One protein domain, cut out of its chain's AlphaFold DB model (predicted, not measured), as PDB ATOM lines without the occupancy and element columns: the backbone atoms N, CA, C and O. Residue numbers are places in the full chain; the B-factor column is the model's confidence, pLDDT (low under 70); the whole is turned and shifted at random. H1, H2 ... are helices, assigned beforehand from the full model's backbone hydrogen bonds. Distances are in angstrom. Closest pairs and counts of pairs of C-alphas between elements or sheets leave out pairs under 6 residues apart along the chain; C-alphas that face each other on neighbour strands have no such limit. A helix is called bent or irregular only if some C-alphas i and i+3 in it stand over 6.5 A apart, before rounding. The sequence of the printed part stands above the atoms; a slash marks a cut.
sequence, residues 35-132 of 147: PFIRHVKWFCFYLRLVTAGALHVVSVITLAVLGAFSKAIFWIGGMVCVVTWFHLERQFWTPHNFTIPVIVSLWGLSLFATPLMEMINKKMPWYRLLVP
ATOM      1  N   PRO A  35       6.397  49.634 -14.759       72.50
ATOM      2  CA  PRO A  35       7.458  48.638 -14.948       72.50
ATOM      3  C   PRO A  35       7.983  48.085 -13.618       72.50
ATOM      4  O   PRO A  35       8.376  46.923 -13.536       72.50
ATOM      5  N   PHE A  36       7.895  48.884 -12.554       72.44
ATOM      6  CA  PHE A  36       8.196  48.468 -11.190       72.44
ATOM      7  C   PHE A  36       7.289  47.331 -10.693       72.44
ATOM      8  O   PHE A  36       7.785  46.345 -10.157       72.44
ATOM      9  N   ILE A  37       5.976  47.400 -10.943       72.44
ATOM     10  CA  ILE A  37       5.022  46.340 -10.566       72.44
ATOM     11  C   ILE A  37       5.343  45.049 -11.326       72.44
ATOM     12  O   ILE A  37       5.297  43.965 -10.747       72.44
ATOM     13  N   ARG A  38       5.750  45.152 -12.599       73.94
ATOM     14  CA  ARG A  38       6.189  43.994 -13.392       73.94
ATOM     15  C   ARG A  38       7.427  43.328 -12.789       73.94
ATOM     16  O   ARG A  38       7.459  42.105 -12.678       73.94
ATOM     17  N   HIS A  39       8.422  44.115 -12.378       77.31
ATOM     18  CA  HIS A  39       9.629  43.595 -11.732       77.31
ATOM     19  C   HIS A  39       9.349  42.992 -10.354       77.31
ATOM     20  O   HIS A  39       9.890  41.936 -10.050       77.31
ATOM     21  N   VAL A  40       8.466  43.597  -9.559       81.75
ATOM     22  CA  VAL A  40       8.038  43.045  -8.264       81.75
ATOM     23  C   VAL A  40       7.287  41.723  -8.448       81.75
ATOM     24  O   VAL A  40       7.577  40.764  -7.736       81.75
ATOM     25  N   LYS A  41       6.385  41.623  -9.438       78.44
ATOM     26  CA  LYS A  41       5.704  40.360  -9.782       78.44
ATOM     27  C   LYS A  41       6.708  39.277 -10.196       78.44
ATOM     28  O   LYS A  41       6.628  38.157  -9.698       78.44
ATOM     29  N   TRP A  42       7.686  39.623 -11.034       77.31
ATOM     30  CA  TRP A  42       8.780  38.718 -11.403       77.31
ATOM     31  C   TRP A  42       9.598  38.286 -10.183       77.31
ATOM     32  O   TRP A  42       9.798  37.097  -9.974       77.31
ATOM     33  N   PHE A  43      10.019  39.222  -9.336       78.81
ATOM     34  CA  PHE A  43      10.797  38.915  -8.139       78.81
ATOM     35  C   PHE A  43      10.042  37.986  -7.178       78.81
ATOM     36  O   PHE A  43      10.598  36.993  -6.716       78.81
ATOM     37  N   CYS A  44       8.757  38.252  -6.937       79.75
ATOM     38  CA  CYS A  44       7.900  37.403  -6.110       79.75
ATOM     39  C   CYS A  44       7.760  35.988  -6.698       79.75
ATOM     40  O   CYS A  44       7.856  34.998  -5.971       79.75
ATOM     41  N   PHE A  45       7.619  35.876  -8.023       78.56
ATOM     42  CA  PHE A  45       7.598  34.589  -8.719       78.56
ATOM     43  C   PHE A  45       8.912  33.812  -8.546       78.56
ATOM     44  O   PHE A  45       8.879  32.633  -8.200       78.56
ATOM     45  N   TYR A  46      10.066  34.468  -8.711       77.94
ATOM     46  CA  TYR A  46      11.373  33.838  -8.491       77.94
ATOM     47  C   TYR A  46      11.564  33.399  -7.044       77.94
ATOM     48  O   TYR A  46      12.028  32.289  -6.801       77.94
ATOM     49  N   LEU A  47      11.166  34.224  -6.077       82.19
ATOM     50  CA  LEU A  47      11.250  33.878  -4.662       82.19
ATOM     51  C   LEU A  47      10.390  32.644  -4.346       82.19
ATOM     52  O   LEU A  47      10.844  31.727  -3.659       82.19
ATOM     53  N   ARG A  48       9.182  32.561  -4.916       78.12
ATOM     54  CA  ARG A  48       8.300  31.392  -4.782       78.12
ATOM     55  C   ARG A  48       8.874  30.150  -5.469       78.12
ATOM     56  O   ARG A  48       8.808  29.069  -4.891       78.12
ATOM     57  N   LEU A  49       9.492  30.305  -6.642       78.38
ATOM     58  CA  LEU A  49      10.180  29.230  -7.365       78.38
ATOM     59  C   LEU A  49      11.371  28.686  -6.573       78.38
ATOM     60  O   LEU A  49      11.492  27.475  -6.408       78.38
ATOM     61  N   VAL A  50      12.216  29.569  -6.038       82.38
ATOM     62  CA  VAL A  50      13.352  29.197  -5.184       82.38
ATOM     63  C   VAL A  50      12.861  28.470  -3.936       82.38
ATOM     64  O   VAL A  50      13.421  27.442  -3.575       82.38
ATOM     65  N   THR A  51      11.778  28.943  -3.316       79.94
ATOM     66  CA  THR A  51      11.207  28.311  -2.117       79.94
ATOM     67  C   THR A  51      10.647  26.920  -2.422       79.94
ATOM     68  O   THR A  51      10.934  25.965  -1.704       79.94
ATOM     69  N   ALA A  52       9.891  26.778  -3.513       77.12
ATOM     70  CA  ALA A  52       9.365  25.494  -3.972       77.12
ATOM     71  C   ALA A  52      10.487  24.510  -4.341       77.12
ATOM     72  O   ALA A  52      10.433  23.341  -3.963       77.12
ATOM     73  N   GLY A  53      11.520  24.992  -5.038       77.88
ATOM     74  CA  GLY A  53      12.704  24.213  -5.383       77.88
ATOM     75  C   GLY A  53      13.470  23.758  -4.144       77.88
ATOM     76  O   GLY A  53      13.748  22.573  -4.003       77.88
ATOM     77  N   ALA A  54      13.739  24.664  -3.202       83.25
ATOM     78  CA  ALA A  54      14.419  24.336  -1.953       83.25
ATOM     79  C   ALA A  54      13.650  23.280  -1.145       83.25
ATOM     80  O   ALA A  54      14.241  22.296  -0.709       83.25
ATOM     81  N   LEU A  55      12.328  23.429  -1.000       80.12
ATOM     82  CA  LEU A  55      11.487  22.444  -0.311       80.12
ATOM     83  C   LEU A  55      11.492  21.081  -1.013       80.12
ATOM     84  O   LEU A  55      11.540  20.049  -0.342       80.12
ATOM     85  N   HIS A  56      11.467  21.061  -2.348       79.94
ATOM     86  CA  HIS A  56      11.549  19.824  -3.127       79.94
ATOM     87  C   HIS A  56      12.893  19.125  -2.917       79.94
ATOM     88  O   HIS A  56      12.915  17.957  -2.538       79.94
ATOM     89  N   VAL A  57      14.001  19.856  -3.043       79.88
ATOM     90  CA  VAL A  57      15.357  19.328  -2.842       79.88
ATOM     91  C   VAL A  57      15.530  18.796  -1.421       79.88
ATOM     92  O   VAL A  57      15.974  17.664  -1.248       79.88
ATOM     93  N   VAL A  58      15.130  19.557  -0.399       84.94
ATOM     94  CA  VAL A  58      15.223  19.119   1.004       84.94
ATOM     95  C   VAL A  58      14.402  17.852   1.234       84.94
ATOM     96  O   VAL A  58      14.899  16.911   1.852       84.94
ATOM     97  N   SER A  59      13.176  17.793   0.705       78.81
ATOM     98  CA  SER A  59      12.311  16.616   0.816       78.81
ATOM     99  C   SER A  59      12.898  15.392   0.110       78.81
ATOM    100  O   SER A  59      12.895  14.305   0.679       78.81
ATOM    101  N   VAL A  60      13.437  15.548  -1.099       80.06
ATOM    102  CA  VAL A  60      14.037  14.437  -1.851       80.06
ATOM    103  C   VAL A  60      15.314  13.952  -1.175       80.06
ATOM    104  O   VAL A  60      15.492  12.747  -1.032       80.06
ATOM    105  N   ILE A  61      16.175  14.857  -0.698       83.12
ATOM    106  CA  ILE A  61      17.408  14.491   0.012       83.12
ATOM    107  C   ILE A  61      17.081  13.742   1.305       83.12
ATOM    108  O   ILE A  61      17.656  12.686   1.556       83.12
ATOM    109  N   THR A  62      16.148  14.249   2.117       82.25
ATOM    110  CA  THR A  62      15.755  13.570   3.364       82.25
ATOM    111  C   THR A  62      15.178  12.181   3.099       82.25
ATOM    112  O   THR A  62      15.572  11.233   3.773       82.25
ATOM    113  N   LEU A  63      14.321  12.023   2.084       83.38
ATOM    114  CA  LEU A  63      13.785  10.715   1.690       83.38
ATOM    115  C   LEU A  63      14.864   9.783   1.122       83.38
ATOM    116  O   LEU A  63      14.873   8.597   1.446       83.38
ATOM    117  N   ALA A  64      15.802  10.297   0.326       81.44
ATOM    118  CA  ALA A  64      16.898   9.512  -0.239       81.44
ATOM    119  C   ALA A  64      17.826   8.968   0.854       81.44
ATOM    120  O   ALA A  64      18.148   7.779   0.858       81.44
ATOM    121  N   VAL A  65      18.207   9.815   1.815       84.50
ATOM    122  CA  VAL A  65      18.987   9.413   2.992       84.50
ATOM    123  C   VAL A  65      18.211   8.366   3.793       84.50
ATOM    124  O   VAL A  65      18.738   7.293   4.082       84.50
ATOM    125  N   LEU A  66      16.936   8.625   4.094       83.56
ATOM    126  CA  LEU A  66      16.112   7.711   4.883       83.56
ATOM    127  C   LEU A  66      15.924   6.349   4.196       83.56
ATOM    128  O   LEU A  66      15.962   5.320   4.868       83.56
ATOM    129  N   GLY A  67      15.768   6.325   2.871       81.19
ATOM    130  CA  GLY A  67      15.680   5.098   2.079       81.19
ATOM    131  C   GLY A  67      17.008   4.339   2.006       81.19
ATOM    132  O   GLY A  67      17.025   3.116   2.164       81.19
ATOM    133  N   ALA A  68      18.134   5.041   1.841       84.19
ATOM    134  CA  ALA A  68      19.467   4.435   1.802       84.19
ATOM    135  C   ALA A  68      19.827   3.731   3.122       84.19
ATOM    136  O   ALA A  68      20.423   2.653   3.114       84.19
ATOM    137  N   PHE A  69      19.403   4.296   4.255       81.81
ATOM    138  CA  PHE A  69      19.631   3.719   5.580       81.81
ATOM    139  C   PHE A  69      18.545   2.733   6.038       81.81
ATOM    140  O   PHE A  69      18.657   2.192   7.135       81.81
ATOM    141  N   SER A  70      17.542   2.416   5.214       80.62
ATOM    142  CA  SER A  70      16.430   1.514   5.574       80.62
ATOM    143  C   SER A  70      16.874   0.161   6.131       80.62
ATOM    144  O   SER A  70      16.391  -0.281   7.177       80.62
ATOM    145  N   LYS A  71      17.853  -0.481   5.484       82.56
ATOM    146  CA  LYS A  71      18.432  -1.741   5.969       82.56
ATOM    147  C   LYS A  71      19.188  -1.556   7.282       82.56
ATOM    148  O   LYS A  71      19.070  -2.399   8.165       82.56
ATOM    149  N   ALA A  72      19.940  -0.469   7.437       84.38
ATOM    150  CA  ALA A  72      20.676  -0.195   8.670       84.38
ATOM    151  C   ALA A  72      19.724   0.059   9.851       84.38
ATOM    152  O   ALA A  72      19.923  -0.502  10.927       84.38
ATOM    153  N   ILE A  73      18.650   0.826   9.631       84.12
ATOM    154  CA  ILE A  73      17.593   1.082  10.619       84.12
ATOM    155  C   ILE A  73      16.900  -0.228  11.010       84.12
ATOM    156  O   ILE A  73      16.641  -0.439  12.189       84.12
ATOM    157  N   PHE A  74      16.655  -1.134  10.057       86.06
ATOM    158  CA  PHE A  74      16.088  -2.452  10.355       86.06
ATOM    159  C   PHE A  74      16.977  -3.273  11.296       86.06
ATOM    160  O   PHE A  74      16.496  -3.800  12.293       86.06
ATOM    161  N   TRP A  75      18.278  -3.364  11.005       87.38
ATOM    162  CA  TRP A  75      19.208  -4.166  11.802       87.38
ATOM    163  C   TRP A  75      19.472  -3.561  13.183       87.38
ATOM    164  O   TRP A  75      19.316  -4.238  14.198       87.38
ATOM    165  N   ILE A  76      19.840  -2.277  13.231       88.38
ATOM    166  CA  ILE A  76      20.176  -1.580  14.480       88.38
ATOM    167  C   ILE A  76      18.913  -1.378  15.322       88.38
ATOM    168  O   ILE A  76      18.898  -1.693  16.510       88.38
ATOM    169  N   GLY A  77      17.830  -0.911  14.701       86.19
ATOM    170  CA  GLY A  77      16.539  -0.740  15.359       86.19
ATOM    171  C   GLY A  77      15.947  -2.069  15.821       86.19
ATOM    172  O   GLY A  77      15.451  -2.150  16.940       86.19
ATOM    173  N   GLY A  78      16.065  -3.131  15.020       85.88
ATOM    174  CA  GLY A  78      15.650  -4.482  15.399       85.88
ATOM    175  C   GLY A  78      16.396  -4.994  16.631       85.88
ATOM    176  O   GLY A  78      15.766  -5.484  17.566       85.88
ATOM    177  N   MET A  79      17.718  -4.807  16.687       89.06
ATOM    178  CA  MET A  79      18.525  -5.167  17.856       89.06
ATOM    179  C   MET A  79      18.102  -4.384  19.107       89.06
ATOM    180  O   MET A  79      17.880  -4.983  20.160       89.06
ATOM    181  N   VAL A  80      17.927  -3.063  18.992       86.56
ATOM    182  CA  VAL A  80      17.456  -2.219  20.102       86.56
ATOM    183  C   VAL A  80      16.055  -2.637  20.547       86.56
ATOM    184  O   VAL A  80      15.813  -2.737  21.748       86.56
ATOM    185  N   CYS A  81      15.150  -2.960  19.620       85.50
ATOM    186  CA  CYS A  81      13.826  -3.488  19.942       85.50
ATOM    187  C   CYS A  81      13.907  -4.794  20.737       85.50
ATOM    188  O   CYS A  81      13.201  -4.916  21.731       85.50
ATOM    189  N   VAL A  82      14.779  -5.739  20.364       85.31
ATOM    190  CA  VAL A  82      14.955  -7.008  21.097       85.31
ATOM    191  C   VAL A  82      15.488  -6.774  22.512       85.31
ATOM    192  O   VAL A  82      14.962  -7.346  23.465       85.31
ATOM    193  N   VAL A  83      16.492  -5.907  22.677       86.56
ATOM    194  CA  VAL A  83      17.039  -5.570  24.004       86.56
ATOM    195  C   VAL A  83      15.983  -4.882  24.868       86.56
ATOM    196  O   VAL A  83      15.771  -5.263  26.018       86.56
ATOM    197  N   THR A  84      15.278  -3.902  24.300       83.50
ATOM    198  CA  THR A  84      14.227  -3.158  25.006       83.50
ATOM    199  C   THR A  84      13.067  -4.078  25.381       83.50
ATOM    200  O   THR A  84      12.554  -3.995  26.487       83.50
ATOM    201  N   TRP A  85      12.703  -5.011  24.503       82.44
ATOM    202  CA  TRP A  85      11.686  -6.032  24.743       82.44
ATOM    203  C   TRP A  85      12.036  -6.961  25.909       82.44
ATOM    204  O   TRP A  85      11.176  -7.259  26.737       82.44
ATOM    205  N   PHE A  86      13.296  -7.394  26.006       84.94
ATOM    206  CA  PHE A  86      13.777  -8.168  27.152       84.94
ATOM    207  C   PHE A  86      13.732  -7.358  28.453       84.94
ATOM    208  O   PHE A  86      13.349  -7.897  29.488       84.94
ATOM    209  N   HIS A  87      14.067  -6.067  28.395       83.12
ATOM    210  CA  HIS A  87      13.995  -5.161  29.545       83.12
ATOM    211  C   HIS A  87      12.561  -4.810  29.975       83.12
ATOM    212  O   HIS A  87      12.344  -4.501  31.142       83.12
ATOM    213  N   LEU A  88      11.592  -4.858  29.058       82.00
ATOM    214  CA  LEU A  88      10.174  -4.556  29.302       82.00
ATOM    215  C   LEU A  88       9.337  -5.804  29.646       82.00
ATOM    216  O   LEU A  88       8.126  -5.801  29.439       82.00
ATOM    217  N   GLU A  89       9.956  -6.894  30.114       79.88
ATOM    218  CA  GLU A  89       9.261  -8.157  30.431       79.88
ATOM    219  C   GLU A  89       8.384  -8.682  29.278       79.88
ATOM    220  O   GLU A  89       7.327  -9.272  29.493       79.88
ATOM    221  N   ARG A  90       8.825  -8.493  28.026       77.19
ATOM    222  CA  ARG A  90       8.075  -8.882  26.820       77.19
ATOM    223  C   ARG A  90       6.767  -8.100  26.618       77.19
ATOM    224  O   ARG A  90       5.790  -8.639  26.099       77.19
ATOM    225  N   GLN A  91       6.739  -6.825  26.999       73.56
ATOM    226  CA  GLN A  91       5.660  -5.900  26.646       73.56
ATOM    227  C   GLN A  91       6.060  -4.993  25.476       73.56
ATOM    228  O   GLN A  91       7.148  -4.422  25.447       73.56
ATOM    229  N   PHE A  92       5.164  -4.854  24.490       67.75
ATOM    230  CA  PHE A  92       5.413  -4.039  23.286       67.75
ATOM    231  C   PHE A  92       5.052  -2.573  23.524       67.75
ATOM    232  O   PHE A  92       5.493  -1.692  22.787       67.75
ATOM    233  N   TRP A  93       4.223  -2.323  24.537       65.38
ATOM    234  CA  TRP A  93       3.619  -1.032  24.795       65.38
ATOM    235  C   TRP A  93       3.576  -0.786  26.295       65.38
ATOM    236  O   TRP A  93       2.849  -1.455  27.026       65.38
ATOM    237  N   THR A  94       4.343   0.201  26.743       72.25
ATOM    238  CA  THR A  94       4.361   0.636  28.138       72.25
ATOM    239  C   THR A  94       4.193   2.154  28.153       72.25
ATOM    240  O   THR A  94       4.867   2.838  27.382       72.25
ATOM    241  N   PRO A  95       3.346   2.725  29.026       74.00
ATOM    242  CA  PRO A  95       3.101   4.172  29.080       74.00
ATOM    243  C   PRO A  95       4.339   5.018  29.430       74.00
ATOM    244  O   PRO A  95       4.281   6.243  29.370       74.00
ATOM    245  N   HIS A  96       5.455   4.394  29.809       71.75
ATOM    246  CA  HIS A  96       6.716   5.065  30.132       71.75
ATOM    247  C   HIS A  96       7.831   4.828  29.105       71.75
ATOM    248  O   HIS A  96       8.843   5.516  29.164       71.75
ATOM    249  N   ASN A  97       7.664   3.901  28.154       74.81
ATOM    250  CA  ASN A  97       8.704   3.555  27.184       74.81
ATOM    251  C   ASN A  97       8.106   3.357  25.786       74.81
ATOM    252  O   ASN A  97       7.490   2.336  25.490       74.81
ATOM    253  N   PHE A  98       8.338   4.341  24.913       80.75
ATOM    254  CA  PHE A  98       7.848   4.367  23.527       80.75
ATOM    255  C   PHE A  98       8.909   3.968  22.493       80.75
ATOM    256  O   PHE A  98       8.682   4.086  21.292       80.75
ATOM    257  N   THR A  99      10.064   3.473  22.936       81.62
ATOM    258  CA  THR A  99      11.213   3.155  22.078       81.62
ATOM    259  C   THR A  99      10.851   2.189  20.948       81.62
ATOM    260  O   THR A  99      11.181   2.451  19.795       81.62
ATOM    261  N   ILE A 100      10.112   1.113  21.249       81.94
ATOM    262  CA  ILE A 100       9.701   0.112  20.252       81.94
ATOM    263  C   ILE A 100       8.733   0.723  19.211       81.94
ATOM    264  O   ILE A 100       9.056   0.673  18.022       81.94
ATOM    265  N   PRO A 101       7.611   1.374  19.597       84.69
ATOM    266  CA  PRO A 101       6.747   2.089  18.650       84.69
ATOM    267  C   PRO A 101       7.474   3.133  17.787       84.69
ATOM    268  O   PRO A 101       7.208   3.251  16.589       84.69
ATOM    269  N   VAL A 102       8.416   3.882  18.366       85.50
ATOM    270  CA  VAL A 102       9.177   4.917  17.648       85.50
ATOM    271  C   VAL A 102      10.094   4.291  16.597       85.50
ATOM    272  O   VAL A 102      10.101   4.731  15.451       85.50
ATOM    273  N   ILE A 103      10.815   3.224  16.940       86.38
ATOM    274  CA  ILE A 103      11.687   2.523  15.988       86.38
ATOM    275  C   ILE A 103      10.867   1.883  14.862       86.38
ATOM    276  O   ILE A 103      11.236   1.996  13.693       86.38
ATOM    277  N   VAL A 104       9.734   1.253  15.189       85.56
ATOM    278  CA  VAL A 104       8.849   0.625  14.194       85.56
ATOM    279  C   VAL A 104       8.255   1.667  13.243       85.56
ATOM    280  O   VAL A 104       8.248   1.452  12.032       85.56
ATOM    281  N   SER A 105       7.799   2.812  13.758       85.75
ATOM    282  CA  SER A 105       7.261   3.894  12.920       85.75
ATOM    283  C   SER A 105       8.332   4.549  12.041       85.75
ATOM    284  O   SER A 105       8.082   4.790  10.858       85.75
ATOM    285  N   LEU A 106       9.544   4.764  12.568       86.56
ATOM    286  CA  LEU A 106      10.683   5.268  11.799       86.56
ATOM    287  C   LEU A 106      11.092   4.298  10.682       86.56
ATOM    288  O   LEU A 106      11.349   4.722   9.554       86.56
ATOM    289  N   TRP A 107      11.118   2.995  10.969       86.38
ATOM    290  CA  TRP A 107      11.394   1.974   9.963       86.38
ATOM    291  C   TRP A 107      10.298   1.914   8.893       86.38
ATOM    292  O   TRP A 107      10.607   1.890   7.702       86.38
ATOM    293  N   GLY A 108       9.026   1.977   9.295       85.06
ATOM    294  CA  GLY A 108       7.900   2.062   8.366       85.06
ATOM    295  C   GLY A 108       8.032   3.261   7.424       85.06
ATOM    296  O   GLY A 108       7.987   3.095   6.208       85.06
ATOM    297  N   LEU A 109       8.294   4.457   7.961       83.44
ATOM    298  CA  LEU A 109       8.543   5.664   7.161       83.44
ATOM    299  C   LEU A 109       9.723   5.505   6.196       83.44
ATOM    300  O   LEU A 109       9.656   5.972   5.060       83.44
ATOM    301  N   SER A 110      10.780   4.815   6.620       81.94
ATOM    302  CA  SER A 110      11.945   4.532   5.783       81.94
ATOM    303  C   SER A 110      11.617   3.615   4.596       81.94
ATOM    304  O   SER A 110      12.096   3.866   3.491       81.94
ATOM    305  N   LEU A 111      10.736   2.622   4.766       81.75
ATOM    306  CA  LEU A 111      10.253   1.790   3.654       81.75
ATOM    307  C   LEU A 111       9.392   2.573   2.659       81.75
ATOM    308  O   LEU A 111       9.449   2.324   1.456       81.75
ATOM    309  N   PHE A 112       8.610   3.533   3.152       80.25
ATOM    310  CA  PHE A 112       7.822   4.416   2.296       80.25
ATOM    311  C   PHE A 112       8.662   5.510   1.626       80.25
ATOM    312  O   PHE A 112       8.162   6.182   0.725       80.25
ATOM    313  N   ALA A 113       9.934   5.683   1.999       78.69
ATOM    314  CA  ALA A 113      10.753   6.780   1.505       78.69
ATOM    315  C   ALA A 113      11.025   6.697  -0.006       78.69
ATOM    316  O   ALA A 113      10.892   7.696  -0.710       78.69
ATOM    317  N   THR A 114      11.337   5.511  -0.527       75.25
ATOM    318  CA  THR A 114      11.551   5.265  -1.964       75.25
ATOM    319  C   THR A 114      10.298   5.490  -2.819       75.25
ATOM    320  O   THR A 114      10.385   6.277  -3.766       75.25
ATOM    321  N   PRO A 115       9.120   4.900  -2.514       77.44
ATOM    322  CA  PRO A 115       7.911   5.167  -3.293       77.44
ATOM    323  C   PRO A 115       7.424   6.618  -3.145       77.44
ATOM    324  O   PRO A 115       6.918   7.194  -4.110       77.44
ATOM    325  N   LEU A 116       7.617   7.255  -1.981       75.31
ATOM    326  CA  LEU A 116       7.325   8.683  -1.802       75.31
ATOM    327  C   LEU A 116       8.254   9.562  -2.639       75.31
ATOM    328  O   LEU A 116       7.782  10.513  -3.258       75.31
ATOM    329  N   MET A 117       9.547   9.245  -2.698       75.25
ATOM    330  CA  MET A 117      10.514   9.969  -3.522       75.25
ATOM    331  C   MET A 117      10.145   9.882  -5.007       75.25
ATOM    332  O   MET A 117      10.131  10.900  -5.699       75.25
ATOM    333  N   GLU A 118       9.784   8.693  -5.492       74.81
ATOM    334  CA  GLU A 118       9.340   8.497  -6.875       74.81
ATOM    335  C   GLU A 118       8.046   9.271  -7.170       74.81
ATOM    336  O   GLU A 118       7.939   9.956  -8.190       74.81
ATOM    337  N   MET A 119       7.086   9.253  -6.242       74.94
ATOM    338  CA  MET A 119       5.848  10.023  -6.360       74.94
ATOM    339  C   MET A 119       6.104  11.538  -6.373       74.94
ATOM    340  O   MET A 119       5.513  12.252  -7.185       74.94
ATOM    341  N   ILE A 120       6.988  12.042  -5.509       72.50
ATOM    342  CA  ILE A 120       7.343  13.467  -5.418       72.50
ATOM    343  C   ILE A 120       8.097  13.931  -6.667       72.50
ATOM    344  O   ILE A 120       7.841  15.033  -7.158       72.50
ATOM    345  N   ASN A 121       8.970  13.089  -7.220       70.19
ATOM    346  CA  ASN A 121       9.638  13.366  -8.490       70.19
ATOM    347  C   ASN A 121       8.652  13.372  -9.660       70.19
ATOM    348  O   ASN A 121       8.717  14.259 -10.507       70.19
ATOM    349  N   LYS A 122       7.700  12.433  -9.698       68.12
ATOM    350  CA  LYS A 122       6.755  12.302 -10.815       68.12
ATOM    351  C   LYS A 122       5.643  13.351 -10.809       68.12
ATOM    352  O   LYS A 122       5.213  13.783 -11.874       68.12
ATOM    353  N   LYS A 123       5.142  13.747  -9.634       62.84
ATOM    354  CA  LYS A 123       3.993  14.662  -9.505       62.84
ATOM    355  C   LYS A 123       4.350  16.096  -9.116       62.84
ATOM    356  O   LYS A 123       3.420  16.891  -9.046       62.84
ATOM    357  N   MET A 124       5.632  16.414  -8.867       58.88
ATOM    358  CA  MET A 124       6.129  17.716  -8.379       58.88
ATOM    359  C   MET A 124       5.055  18.484  -7.585       58.88
ATOM    360  O   MET A 124       4.432  19.405  -8.117       58.88
ATOM    361  N   PRO A 125       4.783  18.104  -6.323       56.53
ATOM    362  CA  PRO A 125       3.625  18.605  -5.570       56.53
ATOM    363  C   PRO A 125       3.610  20.136  -5.427       56.53
ATOM    364  O   PRO A 125       2.560  20.750  -5.248       56.53
ATOM    365  N   TRP A 126       4.775  20.761  -5.576       59.00
ATOM    366  CA  TRP A 126       4.974  22.197  -5.485       59.00
ATOM    367  C   TRP A 126       4.686  22.962  -6.786       59.00
ATOM    368  O   TRP A 126       4.715  24.188  -6.765       59.00
ATOM    369  N   TYR A 127       4.330  22.296  -7.896       58.34
ATOM    370  CA  TYR A 127       3.911  22.993  -9.125       58.34
ATOM    371  C   TYR A 127       2.691  23.890  -8.873       58.34
ATOM    372  O   TYR A 127       2.548  24.947  -9.479       58.34
ATOM    373  N   ARG A 128       1.832  23.511  -7.920       55.72
ATOM    374  CA  ARG A 128       0.651  24.291  -7.538       55.72
ATOM    375  C   ARG A 128       1.004  25.593  -6.810       55.72
ATOM    376  O   ARG A 128       0.200  26.513  -6.812       55.72
ATOM    377  N   LEU A 129       2.211  25.706  -6.239       55.91
ATOM    378  CA  LEU A 129       2.744  26.991  -5.776       55.91
ATOM    379  C   LEU A 129       3.213  27.874  -6.942       55.91
ATOM    380  O   LEU A 129       3.392  29.067  -6.761       55.91
ATOM    381  N   LEU A 130       3.424  27.327  -8.136       55.19
ATOM    382  CA  LEU A 130       3.821  28.108  -9.309       55.19
ATOM    383  C   LEU A 130       2.620  28.605 -10.113       55.19
ATOM    384  O   LEU A 130       2.779  29.516 -10.922       55.19
ATOM    385  N   VAL A 131       1.428  28.048  -9.874       55.19
ATOM    386  CA  VAL A 131       0.182  28.531 -10.468       55.19
ATOM    387  C   VAL A 131      -0.225  29.815  -9.731       55.19
ATOM    388  O   VAL A 131      -0.459  29.771  -8.519       55.19
ATOM    389  N   PRO A 132      -0.277  30.972 -10.413       52.94
ATOM    390  CA  PRO A 132      -0.898  32.164  -9.852       52.94
ATOM    391  C   PRO A 132      -2.344  31.811  -9.509       52.94
ATOM    392  O   PRO A 132      -3.032  31.213 -10.339       52.94
TER     393      PRO A 132
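This is residues 35 to 132 of the 147 residues of an uncharacterized protein of Escherichia coli (UniProt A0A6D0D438). What shape do these atoms make? They make a long, bent helical hairpin: H1 and then H2 run out, and H3 and short H4 fold back beside them, H3a along H2, H3b and H4 beside parts of H1. Residues 35 to 44 of H1 stick out. What builds it? The printed part has 98 residues with four named helices, H1 to H4 in order, and no named strand: all helix. It is an extended rod, radius of gyration of the C-alphas 20.8 A, spans 73 by 26 by 16 A.

What touches the first helix? H1, residues 35 to 68, touches H3b, residues 114 to 123, with residues 56 to 67 alone, opposite ways at a shallow tilt of 22 degrees; the closest C-alphas, Gly 67 and Thr 114, are 5.8 A apart. With residues 48 to 56 alone it touches H4, residues 125 to 129; the closest C-alphas, Ala 52 and Trp 126, are 5.7 A apart. What touches the second? H2, residues 70 to 87, and H3a, residues 99 to 111, touch as a hairpin, opposite ways at a shallow tilt of 16 degrees; the closest C-alphas, Ser 70 and Ser 110, are 5.4 A apart. Are the helix backbones complete? Every O i to N i+4 pair is within hydrogen-bond range in H1, H2, H3a and H3b; in H4 it is 0 of 1, with 1 of 2 O i to N i+3 pairs.

Where does H1 run? It spans 48.8 A from C-alpha 35 at (7.458, 48.638, -14.948); H2 spans 25.0 A. Is H3 straight? Assigned by its hydrogen bonds as one helix, residues 99 to 123, it is bent: C-alphas 111 and 114 are 6.7 A apart, and H3a, 18.5 A, and H3b, 14.2 A, stand at a steep tilt of 47 degrees. Where is H4? It ends at C-alpha 129 (2.744, 26.991, -5.776) and is only just irregular: C-alphas 125 and 128 are 6.7 A apart.

How far does it reach? The farthest C-alphas, Pro 35 and Glu 89, are 72.7 A apart. Is anything cut or uncertain? The printed part has no cut; the link from H2 to H3 is long, and pLDDT is under 70 at residues 92 to 93 and 122 to 132.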